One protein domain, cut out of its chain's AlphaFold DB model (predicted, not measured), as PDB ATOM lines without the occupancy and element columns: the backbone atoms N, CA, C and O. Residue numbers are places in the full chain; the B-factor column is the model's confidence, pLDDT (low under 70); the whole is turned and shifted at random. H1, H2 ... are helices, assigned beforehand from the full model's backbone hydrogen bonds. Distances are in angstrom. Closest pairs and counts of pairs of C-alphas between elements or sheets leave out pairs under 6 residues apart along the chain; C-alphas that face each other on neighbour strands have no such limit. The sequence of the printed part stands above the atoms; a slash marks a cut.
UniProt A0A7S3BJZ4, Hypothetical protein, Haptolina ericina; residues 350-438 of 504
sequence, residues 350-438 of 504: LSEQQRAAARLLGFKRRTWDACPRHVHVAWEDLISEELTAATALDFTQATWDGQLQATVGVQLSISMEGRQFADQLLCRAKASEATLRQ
ATOM      1  N   LEU A 350     -69.439   5.864   4.231       96.44
ATOM      2  CA  LEU A 350     -68.533   6.783   3.556       96.44
ATOM      3  C   LEU A 350     -68.996   7.077   2.124       96.44
ATOM      4  O   LEU A 350     -69.276   6.163   1.330       96.44
ATOM      5  N   SER A 351     -68.961   8.357   1.757       97.56
ATOM      6  CA  SER A 351     -69.094   8.791   0.363       97.56
ATOM      7  C   SER A 351     -68.013   8.156  -0.527       97.56
ATOM      8  O   SER A 351     -67.005   7.632  -0.047       97.56
ATOM      9  N   GLU A 352     -68.202   8.157  -1.850       97.44
ATOM     10  CA  GLU A 352     -67.180   7.619  -2.765       97.44
ATOM     11  C   GLU A 352     -65.853   8.376  -2.675       97.44
ATOM     12  O   GLU A 352     -64.796   7.747  -2.703       97.44
ATOM     13  N   GLN A 353     -65.911   9.695  -2.464       97.69
ATOM     14  CA  GLN A 353     -64.738  10.538  -2.252       97.69
ATOM     15  C   GLN A 353     -63.994  10.159  -0.965       97.69
ATOM     16  O   GLN A 353     -62.785   9.943  -0.997       97.69
ATOM     17  N   GLN A 354     -64.712   9.972   0.145       97.62
ATOM     18  CA  GLN A 354     -64.120   9.498   1.400       97.62
ATOM     19  C   GLN A 354     -63.538   8.085   1.258       97.62
ATOM     20  O   GLN A 354     -62.448   7.806   1.743       97.62
ATOM     21  N   ARG A 355     -64.202   7.177   0.531       98.00
ATOM     22  CA  ARG A 355     -63.647   5.838   0.259       98.00
ATOM     23  C   ARG A 355     -62.384   5.894  -0.597       98.00
ATOM     24  O   ARG A 355     -61.503   5.060  -0.401       98.00
ATOM     25  N   ALA A 356     -62.290   6.827  -1.544       97.62
ATOM     26  CA  ALA A 356     -61.077   7.047  -2.326       97.62
ATOM     27  C   ALA A 356     -59.940   7.589  -1.446       97.62
ATOM     28  O   ALA A 356     -58.850   7.023  -1.470       97.62
ATOM     29  N   ALA A 357     -60.227   8.579  -0.596       97.81
ATOM     30  CA  ALA A 357     -59.283   9.110   0.386       97.81
ATOM     31  C   ALA A 357     -58.782   8.025   1.358       97.81
ATOM     32  O   ALA A 357     -57.580   7.864   1.555       97.81
ATOM     33  N   ALA A 358     -59.680   7.186   1.883       97.12
ATOM     34  CA  ALA A 358     -59.311   6.087   2.773       97.12
ATOM     35  C   ALA A 358     -58.407   5.057   2.082       97.12
ATOM     36  O   ALA A 358     -57.476   4.546   2.699       97.12
ATOM     37  N   ARG A 359     -58.638   4.768   0.792       97.50
ATOM     38  CA  ARG A 359     -57.753   3.891   0.007       97.50
ATOM     39  C   ARG A 359     -56.384   4.514  -0.240       97.50
ATOM     40  O   ARG A 359     -55.411   3.767  -0.249       97.50
ATOM     41  N   LEU A 360     -56.323   5.832  -0.444       97.44
ATOM     42  CA  LEU A 360     -55.072   6.567  -0.635       97.44
ATOM     43  C   LEU A 360     -54.195   6.462   0.620       97.44
ATOM     44  O   LEU A 360     -53.019   6.150   0.509       97.44
ATOM     45  N   LEU A 361     -54.806   6.528   1.806       96.56
ATOM     46  CA  LEU A 361     -54.154   6.268   3.099       96.56
ATOM     47  C   LEU A 361     -53.908   4.773   3.403       96.56
ATOM     48  O   LEU A 361     -53.583   4.402   4.528       96.56
ATOM     49  N   GLY A 362     -54.127   3.875   2.437       96.31
ATOM     50  CA  GLY A 362     -53.888   2.438   2.591       96.31
ATOM     51  C   GLY A 362     -54.977   1.656   3.338       96.31
ATOM     52  O   GLY A 362     -54.861   0.431   3.485       96.31
ATOM     53  N   PHE A 363     -56.074   2.294   3.763       96.00
ATOM     54  CA  PHE A 363     -57.182   1.584   4.392       96.00
ATOM     55  C   PHE A 363     -57.965   0.748   3.375       96.00
ATOM     56  O   PHE A 363     -58.377   1.181   2.297       96.00
ATOM     57  N   LYS A 364     -58.238  -0.494   3.766       95.88
ATOM     58  CA  LYS A 364     -59.174  -1.394   3.097       95.88
ATOM     59  C   LYS A 364     -60.465  -1.407   3.901       95.88
ATOM     60  O   LYS A 364     -60.449  -1.193   5.106       95.88
ATOM     61  N   ARG A 365     -61.572  -1.813   3.276       95.31
ATOM     62  CA  ARG A 365     -62.858  -1.994   3.974       95.31
ATOM     63  C   ARG A 365     -62.723  -2.747   5.305       95.31
ATOM     64  O   ARG A 365     -63.261  -2.315   6.310       95.31
ATOM     65  N   ARG A 366     -61.956  -3.845   5.315       92.62
ATOM     66  CA  ARG A 366     -61.729  -4.651   6.526       92.62
ATOM     67  C   ARG A 366     -60.928  -3.927   7.610       92.62
ATOM     68  O   ARG A 366     -61.162  -4.204   8.773       92.62
ATOM     69  N   THR A 367     -59.975  -3.071   7.241       93.19
ATOM     70  CA  THR A 367     -59.133  -2.355   8.212       93.19
ATOM     71  C   THR A 367     -59.780  -1.059   8.684       93.19
ATOM     72  O   THR A 367     -59.475  -0.605   9.775       93.19
ATOM     73  N   TRP A 368     -60.694  -0.484   7.899       93.62
ATOM     74  CA  TRP A 368     -61.480   0.684   8.294       93.62
ATOM     75  C   TRP A 368     -62.570   0.359   9.311       93.62
ATOM     76  O   TRP A 368     -62.786   1.120  10.253       93.62
ATOM     77  N   ASP A 369     -63.257  -0.767   9.092       90.94
ATOM     78  CA  ASP A 369     -64.297  -1.277   9.988       90.94
ATOM     79  C   ASP A 369     -63.689  -1.943  11.246       90.94
ATOM     80  O   ASP A 369     -64.421  -2.289  12.170       90.94
ATOM     81  N   ALA A 370     -62.364  -2.139  11.295       84.56
ATOM     82  CA  ALA A 370     -61.660  -2.607  12.486       84.56
ATOM     83  C   ALA A 370     -61.356  -1.422  13.417       84.56
ATOM     84  O   ALA A 370     -60.856  -0.390  12.970       84.56
ATOM     85  N   CYS A 371     -61.650  -1.577  14.710       77.38
ATOM     86  CA  CYS A 371     -61.333  -0.587  15.733       77.38
ATOM     87  C   CYS A 371     -60.271  -1.137  16.702       77.38
ATOM     88  O   CYS A 371     -60.440  -2.266  17.169       77.38
ATOM     89  N   PRO A 372     -59.225  -0.362  17.053       80.94
ATOM     90  CA  PRO A 372     -58.880   0.965  16.526       80.94
ATOM     91  C   PRO A 372     -58.343   0.913  15.086       80.94
ATOM     92  O   PRO A 372     -57.807  -0.100  14.638       80.94
ATOM     93  N   ARG A 373     -58.482   2.024  14.350       84.19
ATOM     94  CA  ARG A 373     -57.839   2.184  13.038       84.19
ATOM     95  C   ARG A 373     -56.352   2.417  13.274       84.19
ATOM     96  O   ARG A 373     -55.978   3.357  13.967       84.19
ATOM     97  N   HIS A 374     -55.512   1.547  12.729       83.50
ATOM     98  CA  HIS A 374     -54.069   1.663  12.895       83.50
ATOM     99  C   HIS A 374     -53.478   2.553  11.803       83.50
ATOM    100  O   HIS A 374     -53.609   2.250  10.616       83.50
ATOM    101  N   VAL A 375     -52.819   3.627  12.229       91.00
ATOM    102  CA  VAL A 375     -51.954   4.473  11.399       91.00
ATOM    103  C   VAL A 375     -50.497   4.192  11.764       91.00
ATOM    104  O   VAL A 375     -50.195   3.855  12.910       91.00
ATOM    105  N   HIS A 376     -49.595   4.270  10.786       91.62
ATOM    106  CA  HIS A 376     -48.180   3.898  10.952       91.62
ATOM    107  C   HIS A 376     -47.199   5.037  10.654       91.62
ATOM    108  O   HIS A 376     -45.996   4.851  10.806       91.62
ATOM    109  N   VAL A 377     -47.704   6.188  10.216       94.38
ATOM    110  CA  VAL A 377     -46.919   7.341   9.764       94.38
ATOM    111  C   VAL A 377     -47.351   8.539  10.603       94.38
ATOM    112  O   VAL A 377     -48.550   8.694  10.851       94.38
ATOM    113  N   ALA A 378     -46.400   9.340  11.091       95.38
ATOM    114  CA  ALA A 378     -46.714  10.560  11.832       95.38
ATOM    115  C   ALA A 378     -47.429  11.563  10.918       95.38
ATOM    116  O   ALA A 378     -47.219  11.554   9.706       95.38
ATOM    117  N   TRP A 379     -48.273  12.434  11.477       97.31
ATOM    118  CA  TRP A 379     -49.008  13.413  10.667       97.31
ATOM    119  C   TRP A 379     -48.084  14.298   9.811       97.31
ATOM    120  O   TRP A 379     -48.415  14.620   8.675       97.31
ATOM    121  N   GLU A 380     -46.915  14.665  10.343       96.81
ATOM    122  CA  GLU A 380     -45.908  15.493   9.663       96.81
ATOM    123  C   GLU A 380     -45.170  14.785   8.516       96.81
ATOM    124  O   GLU A 380     -44.635  15.455   7.634       96.81
ATOM    125  N   ASP A 381     -45.192  13.450   8.498       96.81
ATOM    126  CA  ASP A 381     -44.539  12.623   7.479       96.81
ATOM    127  C   ASP A 381     -45.476  12.274   6.307       96.81
ATOM    128  O   ASP A 381     -45.045  11.669   5.322       96.81
ATOM    129  N   LEU A 382     -46.761  12.634   6.399       96.25
ATOM    130  CA  LEU A 382     -47.728  12.441   5.320       96.25
ATOM    131  C   LEU A 382     -47.407  13.368   4.140       96.25
ATOM    132  O   LEU A 382     -47.220  14.577   4.307       96.25
ATOM    133  N   ILE A 383     -47.419  12.834   2.917       97.19
ATOM    134  CA  ILE A 383     -47.288  13.682   1.719       97.19
ATOM    135  C   ILE A 383     -48.545  14.549   1.522       97.19
ATOM    136  O   ILE A 383     -49.613  14.267   2.067       97.19
ATOM    137  N   SER A 384     -48.463  15.606   0.707       97.50
ATOM    138  CA  SER A 384     -49.568  16.566   0.505       97.50
ATOM    139  C   SER A 384     -50.896  15.918   0.078       97.50
ATOM    140  O   SER A 384     -51.969  16.346   0.515       97.50
ATOM    141  N   GLU A 385     -50.843  14.865  -0.740       97.75
ATOM    142  CA  GLU A 385     -52.020  14.092  -1.154       97.75
ATOM    143  C   GLU A 385     -52.634  13.300   0.010       97.75
ATOM    144  O   GLU A 385     -53.857  13.272   0.166       97.75
ATOM    145  N   GLU A 386     -51.799  12.708   0.864       97.69
ATOM    146  CA  GLU A 386     -52.231  11.971   2.053       97.69
ATOM    147  C   GLU A 386     -52.809  12.908   3.114       97.69
ATOM    148  O   GLU A 386     -53.859  12.610   3.672       97.69
ATOM    149  N   LEU A 387     -52.210  14.083   3.331       98.06
ATOM    150  CA  LEU A 387     -52.771  15.123   4.202       98.06
ATOM    151  C   LEU A 387     -54.157  15.570   3.724       98.06
ATOM    152  O   LEU A 387     -55.090  15.698   4.523       98.06
ATOM    153  N   THR A 388     -54.320  15.758   2.413       97.88
ATOM    154  CA  THR A 388     -55.616  16.105   1.813       97.88
ATOM    155  C   THR A 388     -56.629  14.975   2.012       97.88
ATOM    156  O   THR A 388     -57.780  15.229   2.369       97.88
ATOM    157  N   ALA A 389     -56.205  13.720   1.842       97.94
ATOM    158  CA  ALA A 389     -57.042  12.547   2.069       97.94
ATOM    159  C   ALA A 389     -57.430  12.366   3.549       97.94
ATOM    160  O   ALA A 389     -58.585  12.061   3.840       97.94
ATOM    161  N   ALA A 390     -56.504  12.584   4.484       97.50
ATOM    162  CA  ALA A 390     -56.757  12.521   5.923       97.50
ATOM    163  C   ALA A 390     -57.747  13.609   6.353       97.50
ATOM    164  O   ALA A 390     -58.727  13.314   7.037       97.50
ATOM    165  N   THR A 391     -57.565  14.832   5.852       97.25
ATOM    166  CA  THR A 391     -58.484  15.951   6.103       97.25
ATOM    167  C   THR A 391     -59.876  15.681   5.520       97.25
ATOM    168  O   THR A 391     -60.877  15.969   6.165       97.25
ATOM    169  N   ALA A 392     -59.973  15.060   4.336       97.19
ATOM    170  CA  ALA A 392     -61.253  14.671   3.729       97.19
ATOM    171  C   ALA A 392     -62.009  13.572   4.507       97.19
ATOM    172  O   ALA A 392     -63.190  13.326   4.251       97.19
ATOM    173  N   LEU A 393     -61.326  12.889   5.428       96.50
ATOM    174  CA  LEU A 393     -61.880  11.900   6.353       96.50
ATOM    175  C   LEU A 393     -62.092  12.465   7.764       96.50
ATOM    176  O   LEU A 393     -62.296  11.687   8.697       96.50
ATOM    177  N   ASP A 394     -62.022  13.790   7.907       96.44
ATOM    178  CA  ASP A 394     -62.162  14.531   9.161       96.44
ATOM    179  C   ASP A 394     -61.093  14.190  10.214       96.44
ATOM    180  O   ASP A 394     -61.270  14.454  11.406       96.44
ATOM    181  N   PHE A 395     -59.949  13.632   9.796       95.81
ATOM    182  CA  PHE A 395     -58.801  13.524  10.687       95.81
ATOM    183  C   PHE A 395     -58.148  14.893  10.865       95.81
ATOM    184  O   PHE A 395     -57.887  15.624   9.913       95.81
ATOM    185  N   THR A 396     -57.837  15.203  12.115       97.00
ATOM    186  CA  THR A 396     -56.937  16.284  12.519       97.00
ATOM    187  C   THR A 396     -55.615  15.690  12.999       97.00
ATOM    188  O   THR A 396     -55.583  14.532  13.427       97.00
ATOM    189  N   GLN A 397     -54.549  16.497  13.020       96.75
ATOM    190  CA  GLN A 397     -53.252  16.101  13.580       96.75
ATOM    191  C   GLN A 397     -53.393  15.473  14.974       96.75
ATOM    192  O   GLN A 397     -52.898  14.378  15.214       96.75
ATOM    193  N   ALA A 398     -54.179  16.097  15.858       95.44
ATOM    194  CA  ALA A 398     -54.413  15.589  17.208       95.44
ATOM    195  C   ALA A 398     -55.073  14.196  17.216       95.44
ATOM    196  O   ALA A 398     -54.640  13.305  17.945       95.44
ATOM    197  N   THR A 399     -56.106  13.982  16.392       93.94
ATOM    198  CA  THR A 399     -56.784  12.675  16.309       93.94
ATOM    199  C   THR A 399     -55.917  11.598  15.661       93.94
ATOM    200  O   THR A 399     -56.009  10.432  16.040       93.94
ATOM    201  N   TRP A 400     -55.068  11.976  14.706       94.62
ATOM    202  CA  TRP A 400     -54.170  11.064  14.008       94.62
ATOM    203  C   TRP A 400     -53.025  10.604  14.913       94.62
ATOM    204  O   TRP A 400     -52.819   9.404  15.104       94.62
ATOM    205  N   ASP A 401     -52.344  11.554  15.555       92.88
ATOM    206  CA  ASP A 401     -51.234  11.269  16.464       92.88
ATOM    207  C   ASP A 401     -51.715  10.508  17.711       92.88
ATOM    208  O   ASP A 401     -51.019   9.619  18.207       92.88
ATOM    209  N   GLY A 402     -52.947  10.759  18.169       90.75
ATOM    210  CA  GLY A 402     -53.587   9.959  19.218       90.75
ATOM    211  C   GLY A 402     -53.749   8.479  18.839       90.75
ATOM    212  O   GLY A 402     -53.492   7.597  19.662       90.75
ATOM    213  N   GLN A 403     -54.104   8.175  17.584       88.88
ATOM    214  CA  GLN A 403     -54.194   6.790  17.089       88.88
ATOM    215  C   GLN A 403     -52.818   6.130  16.937       88.88
ATOM    216  O   GLN A 403     -52.668   4.928  17.199       88.88
ATOM    217  N   LEU A 404     -51.799   6.910  16.569       88.00
ATOM    218  CA  LEU A 404     -50.416   6.445  16.508       88.00
ATOM    219  C   LEU A 404     -49.913   6.059  17.910       88.00
ATOM    220  O   LEU A 404     -49.400   4.955  18.104       88.00
ATOM    221  N   GLN A 405     -50.149   6.911  18.913       84.00
ATOM    222  CA  GLN A 405     -49.780   6.643  20.307       84.00
ATOM    223  C   GLN A 405     -50.546   5.460  20.904       84.00
ATOM    224  O   GLN A 405     -49.947   4.656  21.615       84.00
ATOM    225  N   ALA A 406     -51.832   5.294  20.583       79.56
ATOM    226  CA  ALA A 406     -52.601   4.124  21.009       79.56
ATOM    227  C   ALA A 406     -52.020   2.821  20.433       79.56
ATOM    228  O   ALA A 406     -51.945   1.808  21.127       79.56
ATOM    229  N   THR A 407     -51.540   2.857  19.187       71.19
ATOM    230  CA  THR A 407     -50.896   1.702  18.545       71.19
ATOM    231  C   THR A 407     -49.559   1.362  19.217       71.19
ATOM    232  O   THR A 407     -49.297   0.195  19.505       71.19
ATOM    233  N   VAL A 408     -48.748   2.370  19.553       66.56
ATOM    234  CA  VAL A 408     -47.467   2.187  20.260       66.56
ATOM    235  C   VAL A 408     -47.676   1.768  21.725       66.56
ATOM    236  O   VAL A 408     -46.942   0.927  22.242       66.56
ATOM    237  N   GLY A 409     -48.713   2.292  22.384       57.25
ATOM    238  CA  GLY A 409     -49.066   1.983  23.771       57.25
ATOM    239  C   GLY A 409     -49.539   0.542  23.963       57.25
ATOM    240  O   GLY A 409     -49.063  -0.138  24.871       57.25
ATOM    241  N   VAL A 410     -50.385   0.032  23.059       54.22
ATOM    242  CA  VAL A 410     -50.838  -1.374  23.070       54.22
ATOM    243  C   VAL A 410     -49.683  -2.344  22.787       54.22
ATOM    244  O   VAL A 410     -49.700  -3.484  23.251       54.22
ATOM    245  N   GLN A 411     -48.643  -1.893  22.083       48.75
ATOM    246  CA  GLN A 411     -47.463  -2.703  21.789       48.75
ATOM    247  C   GLN A 411     -46.414  -2.695  22.924       48.75
ATOM    248  O   GLN A 411     -45.543  -3.564  22.949       48.75
ATOM    249  N   LEU A 412     -46.510  -1.767  23.889       44.12
ATOM    250  CA  LEU A 412     -45.550  -1.605  24.994       44.12
ATOM    251  C   LEU A 412     -46.100  -1.905  26.393       44.12
ATOM    252  O   LEU A 412     -45.309  -2.008  27.337       44.12
ATOM    253  N   SER A 413     -47.399  -2.169  26.535       46.47
ATOM    254  CA  SER A 413     -47.957  -2.876  27.694       46.47
ATOM    255  C   SER A 413     -47.698  -4.387  27.605       46.47
ATOM    256  O   SER A 413     -48.588  -5.208  27.813       46.47
ATOM    257  N   ILE A 414     -46.460  -4.771  27.285       49.62
ATOM    258  CA  ILE A 414     -45.950  -6.081  27.674       49.62
ATOM    259  C   ILE A 414     -45.912  -6.029  29.197       49.62
ATOM    260  O   ILE A 414     -45.243  -5.160  29.767       49.62
ATOM    261  N   SER A 415     -46.683  -6.906  29.839       63.22
ATOM    262  CA  SER A 415     -46.749  -6.987  31.293       63.22
ATOM    263  C   SER A 415     -45.336  -7.099  31.880       63.22
ATOM    264  O   SER A 415     -44.382  -7.487  31.194       63.22
ATOM    265  N   MET A 416     -45.167  -6.734  33.148       61.09
ATOM    266  CA  MET A 416     -43.865  -6.825  33.814       61.09
ATOM    267  C   MET A 416     -43.249  -8.230  33.647       61.09
ATOM    268  O   MET A 416     -42.043  -8.358  33.444       61.09
ATOM    269  N   GLU A 417     -44.095  -9.264  33.612       58.84
ATOM    270  CA  GLU A 417     -43.728 -10.654  33.341       58.84
ATOM    271  C   GLU A 417     -43.181 -10.864  31.918       58.84
ATOM    272  O   GLU A 417     -42.200 -11.582  31.733       58.84
ATOM    273  N   GLY A 418     -43.745 -10.210  30.901       60.38
ATOM    274  CA  GLY A 418     -43.235 -10.314  29.533       60.38
ATOM    275  C   GLY A 418     -41.893  -9.594  29.326       60.38
ATOM    276  O   GLY A 418     -41.065 -10.070  28.548       60.38
ATOM    277  N   ARG A 419     -41.615  -8.509  30.068       65.50
ATOM    278  CA  ARG A 419     -40.266  -7.904  30.101       65.50
ATOM    279  C   ARG A 419     -39.259  -8.832  30.774       65.50
ATOM    280  O   ARG A 419     -38.190  -9.066  30.219       65.50
ATOM    281  N   GLN A 420     -39.631  -9.430  31.907       66.00
ATOM    282  CA  GLN A 420     -38.796 -10.428  32.585       66.00
ATOM    283  C   GLN A 420     -38.502 -11.634  31.683       66.00
ATOM    284  O   GLN A 420     -37.377 -12.131  31.666       66.00
ATOM    285  N   PHE A 421     -39.479 -12.085  30.895       67.31
ATOM    286  CA  PHE A 421     -39.284 -13.161  29.926       67.31
ATOM    287  C   PHE A 421     -38.327 -12.765  28.789       67.31
ATOM    288  O   PHE A 421     -37.424 -13.530  28.446       67.31
ATOM    289  N   ALA A 422     -38.464 -11.553  28.240       62.03
ATOM    290  CA  ALA A 422     -37.549 -11.036  27.221       62.03
ATOM    291  C   ALA A 422     -36.101 -10.920  27.741       62.03
ATOM    292  O   ALA A 422     -35.162 -11.332  27.056       62.03
ATOM    293  N   ASP A 423     -35.918 -10.452  28.978       76.25
ATOM    294  CA  ASP A 423     -34.605 -10.382  29.628       76.25
ATOM    295  C   ASP A 423     -34.010 -11.778  29.878       76.25
ATOM    296  O   ASP A 423     -32.812 -11.996  29.672       76.25
ATOM    297  N   GLN A 424     -34.836 -12.764  30.252       77.25
ATOM    298  CA  GLN A 424     -34.401 -14.158  30.391       77.25
ATOM    299  C   GLN A 424     -33.925 -14.750  29.057       77.25
ATOM    300  O   GLN A 424     -32.883 -15.415  29.023       77.25
ATOM    301  N   LEU A 425     -34.632 -14.486  27.953       76.06
ATOM    302  CA  LEU A 425     -34.211 -14.917  26.615       76.06
ATOM    303  C   LEU A 425     -32.883 -14.277  26.203       76.06
ATOM    304  O   LEU A 425     -31.988 -14.971  25.715       76.06
ATOM    305  N   LEU A 426     -32.712 -12.977  26.458       80.81
ATOM    306  CA  LEU A 426     -31.471 -12.270  26.148       80.81
ATOM    307  C   LEU A 426     -30.283 -12.816  26.959       80.81
ATOM    308  O   LEU A 426     -29.188 -12.997  26.420       80.81
ATOM    309  N   CYS A 427     -30.494 -13.134  28.239       85.06
ATOM    310  CA  CYS A 427     -29.488 -13.772  29.090       85.06
ATOM    311  C   CYS A 427     -29.095 -15.170  28.583       85.06
ATOM    312  O   CYS A 427     -27.903 -15.482  28.520       85.06
ATOM    313  N   ARG A 428     -30.064 -15.994  28.157       81.06
ATOM    314  CA  ARG A 428     -29.795 -17.321  27.572       81.06
ATOM    315  C   ARG A 428     -29.029 -17.226  26.253       81.06
ATOM    316  O   ARG A 428     -28.068 -17.969  26.055       81.06
ATOM    317  N   ALA A 429     -29.395 -16.282  25.387       74.19
ATOM    318  CA  ALA A 429     -28.691 -16.043  24.131       74.19
ATOM    319  C   ALA A 429     -27.217 -15.678  24.381       74.19
ATOM    320  O   ALA A 429     -26.325 -16.315  23.817       74.19
ATOM    321  N   LYS A 430     -26.947 -14.749  25.309       88.69
ATOM    322  CA  LYS A 430     -25.577 -14.378  25.709       88.69
ATOM    323  C   LYS A 430     -24.789 -15.559  26.286       88.69
ATOM    324  O   LYS A 430     -23.612 -15.714  25.968       88.69
ATOM    325  N   ALA A 431     -25.426 -16.408  27.094       83.81
ATOM    326  CA  ALA A 431     -24.792 -17.614  27.625       83.81
ATOM    327  C   ALA A 431     -24.416 -18.600  26.504       83.81
ATOM    328  O   ALA A 431     -23.284 -19.077  26.465       83.81
ATOM    329  N   SER A 432     -25.318 -18.838  25.546       75.31
ATOM    330  CA  SER A 432     -25.048 -19.718  24.400       75.31
ATOM    331  C   SER A 432     -23.916 -19.195  23.505       75.31
ATOM    332  O   SER A 432     -23.054 -19.960  23.067       75.31
ATOM    333  N   GLU A 433     -23.851 -17.876  23.294       83.62
ATOM    334  CA  GLU A 433     -22.773 -17.229  22.548       83.62
ATOM    335  C   GLU A 433     -21.427 -17.379  23.274       83.62
ATOM    336  O   GLU A 433     -20.408 -17.666  22.640       83.62
ATOM    337  N   ALA A 434     -21.413 -17.246  24.604       87.88
ATOM    338  CA  ALA A 434     -20.222 -17.478  25.415       87.88
ATOM    339  C   ALA A 434     -19.742 -18.937  25.319       87.88
ATOM    340  O   ALA A 434     -18.550 -19.170  25.111       87.88
ATOM    341  N   THR A 435     -20.652 -19.916  25.369       85.44
ATOM    342  CA  THR A 435     -20.319 -21.338  25.175       85.44
ATOM    343  C   THR A 435     -19.733 -21.599  23.786       85.44
ATOM    344  O   THR A 435     -18.723 -22.290  23.663       85.44
ATOM    345  N   LEU A 436     -20.301 -21.000  22.733       79.38
ATOM    346  CA  LEU A 436     -19.765 -21.108  21.371       79.38
ATOM    347  C   LEU A 436     -18.382 -20.463  21.236       79.38
ATOM    348  O   LEU A 436     -17.505 -21.024  20.576       79.38
ATOM    349  N   ARG A 437     -18.155 -19.304  21.868       89.12
ATOM    350  CA  ARG A 437     -16.827 -18.676  21.926       89.12
ATOM    351  C   ARG A 437     -15.818 -19.576  22.637       89.12
ATOM    352  O   ARG A 437     -14.712 -19.740  22.132       89.12
ATOM    353  N   GLN A 438     -16.202 -20.202  23.746       88.31
ATOM    354  CA  GLN A 438     -15.335 -21.108  24.500       88.31
ATOM    355  C   GLN A 438     -14.999 -22.382  23.710       88.31
ATOM    356  O   GLN A 438     -13.836 -22.780  23.661       88.31
TER     357      GLN A 438
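Overview. This is residues 350 to 438 of the 504 residues of the protein "Hypothetical protein" of Haptolina ericina (UniProt A0A7S3BJZ4). What shape does the backbone make? A small head holds H1 and H3 packed together with H2 near H1; H4 leads away from these helices, and the long H5 sticks out beyond it as an arm, free in residues 416 to 421 and 423 to 438. What is it built of? The printed part has 89 residues with five named helices, H1 to H5 in chain order, and no named strand: the class is all helix. How compact is it? It is extended, with a radius of gyration of the C-alphas of 20.1 A and spans of 64 by 25 by 24 A, the arm adding much of the length.

Along the chain. Where are the first helices? H1, residues 352 to 360, begins at C-alpha 352 (-67.180, 7.619, -2.765); H2 is residues 365 to 368, and H3 is residues 384 to 392. Where are the longer ones? H4, residues 397 to 412, measures 22.4 A from first to last C-alpha. H5, residues 416 to 438, measures 33.2 A and ends at C-alpha 438 (-15.335, -21.108, 24.500).

Arrangement. Which helices touch? H1 and H3 touch, their closest C-alphas, Ala 357 and Ala 389, 4.4 A apart; they run opposite ways at a steep tilt of 44 degrees. What of the others? H1 and H2 are near each other, while H4 and H5 touch no helix. What do the backbones show? Every O i to N i+4 pair is within hydrogen-bond range in H1, H3, H4 and H5; H2 is too short for such a pair, and its one O i to N i+3 pair is not within range.

Size, cuts and confidence. How far does it reach? The two C-alphas farthest apart, Ser 351 and Gln 438, are 66.1 A apart. Are there cuts or long links? The printed part has no cut; H2 to H3 is a long link of 15 residues, and the other links are tight. Where is confidence low? Residues 408 to 422 have pLDDT under 70.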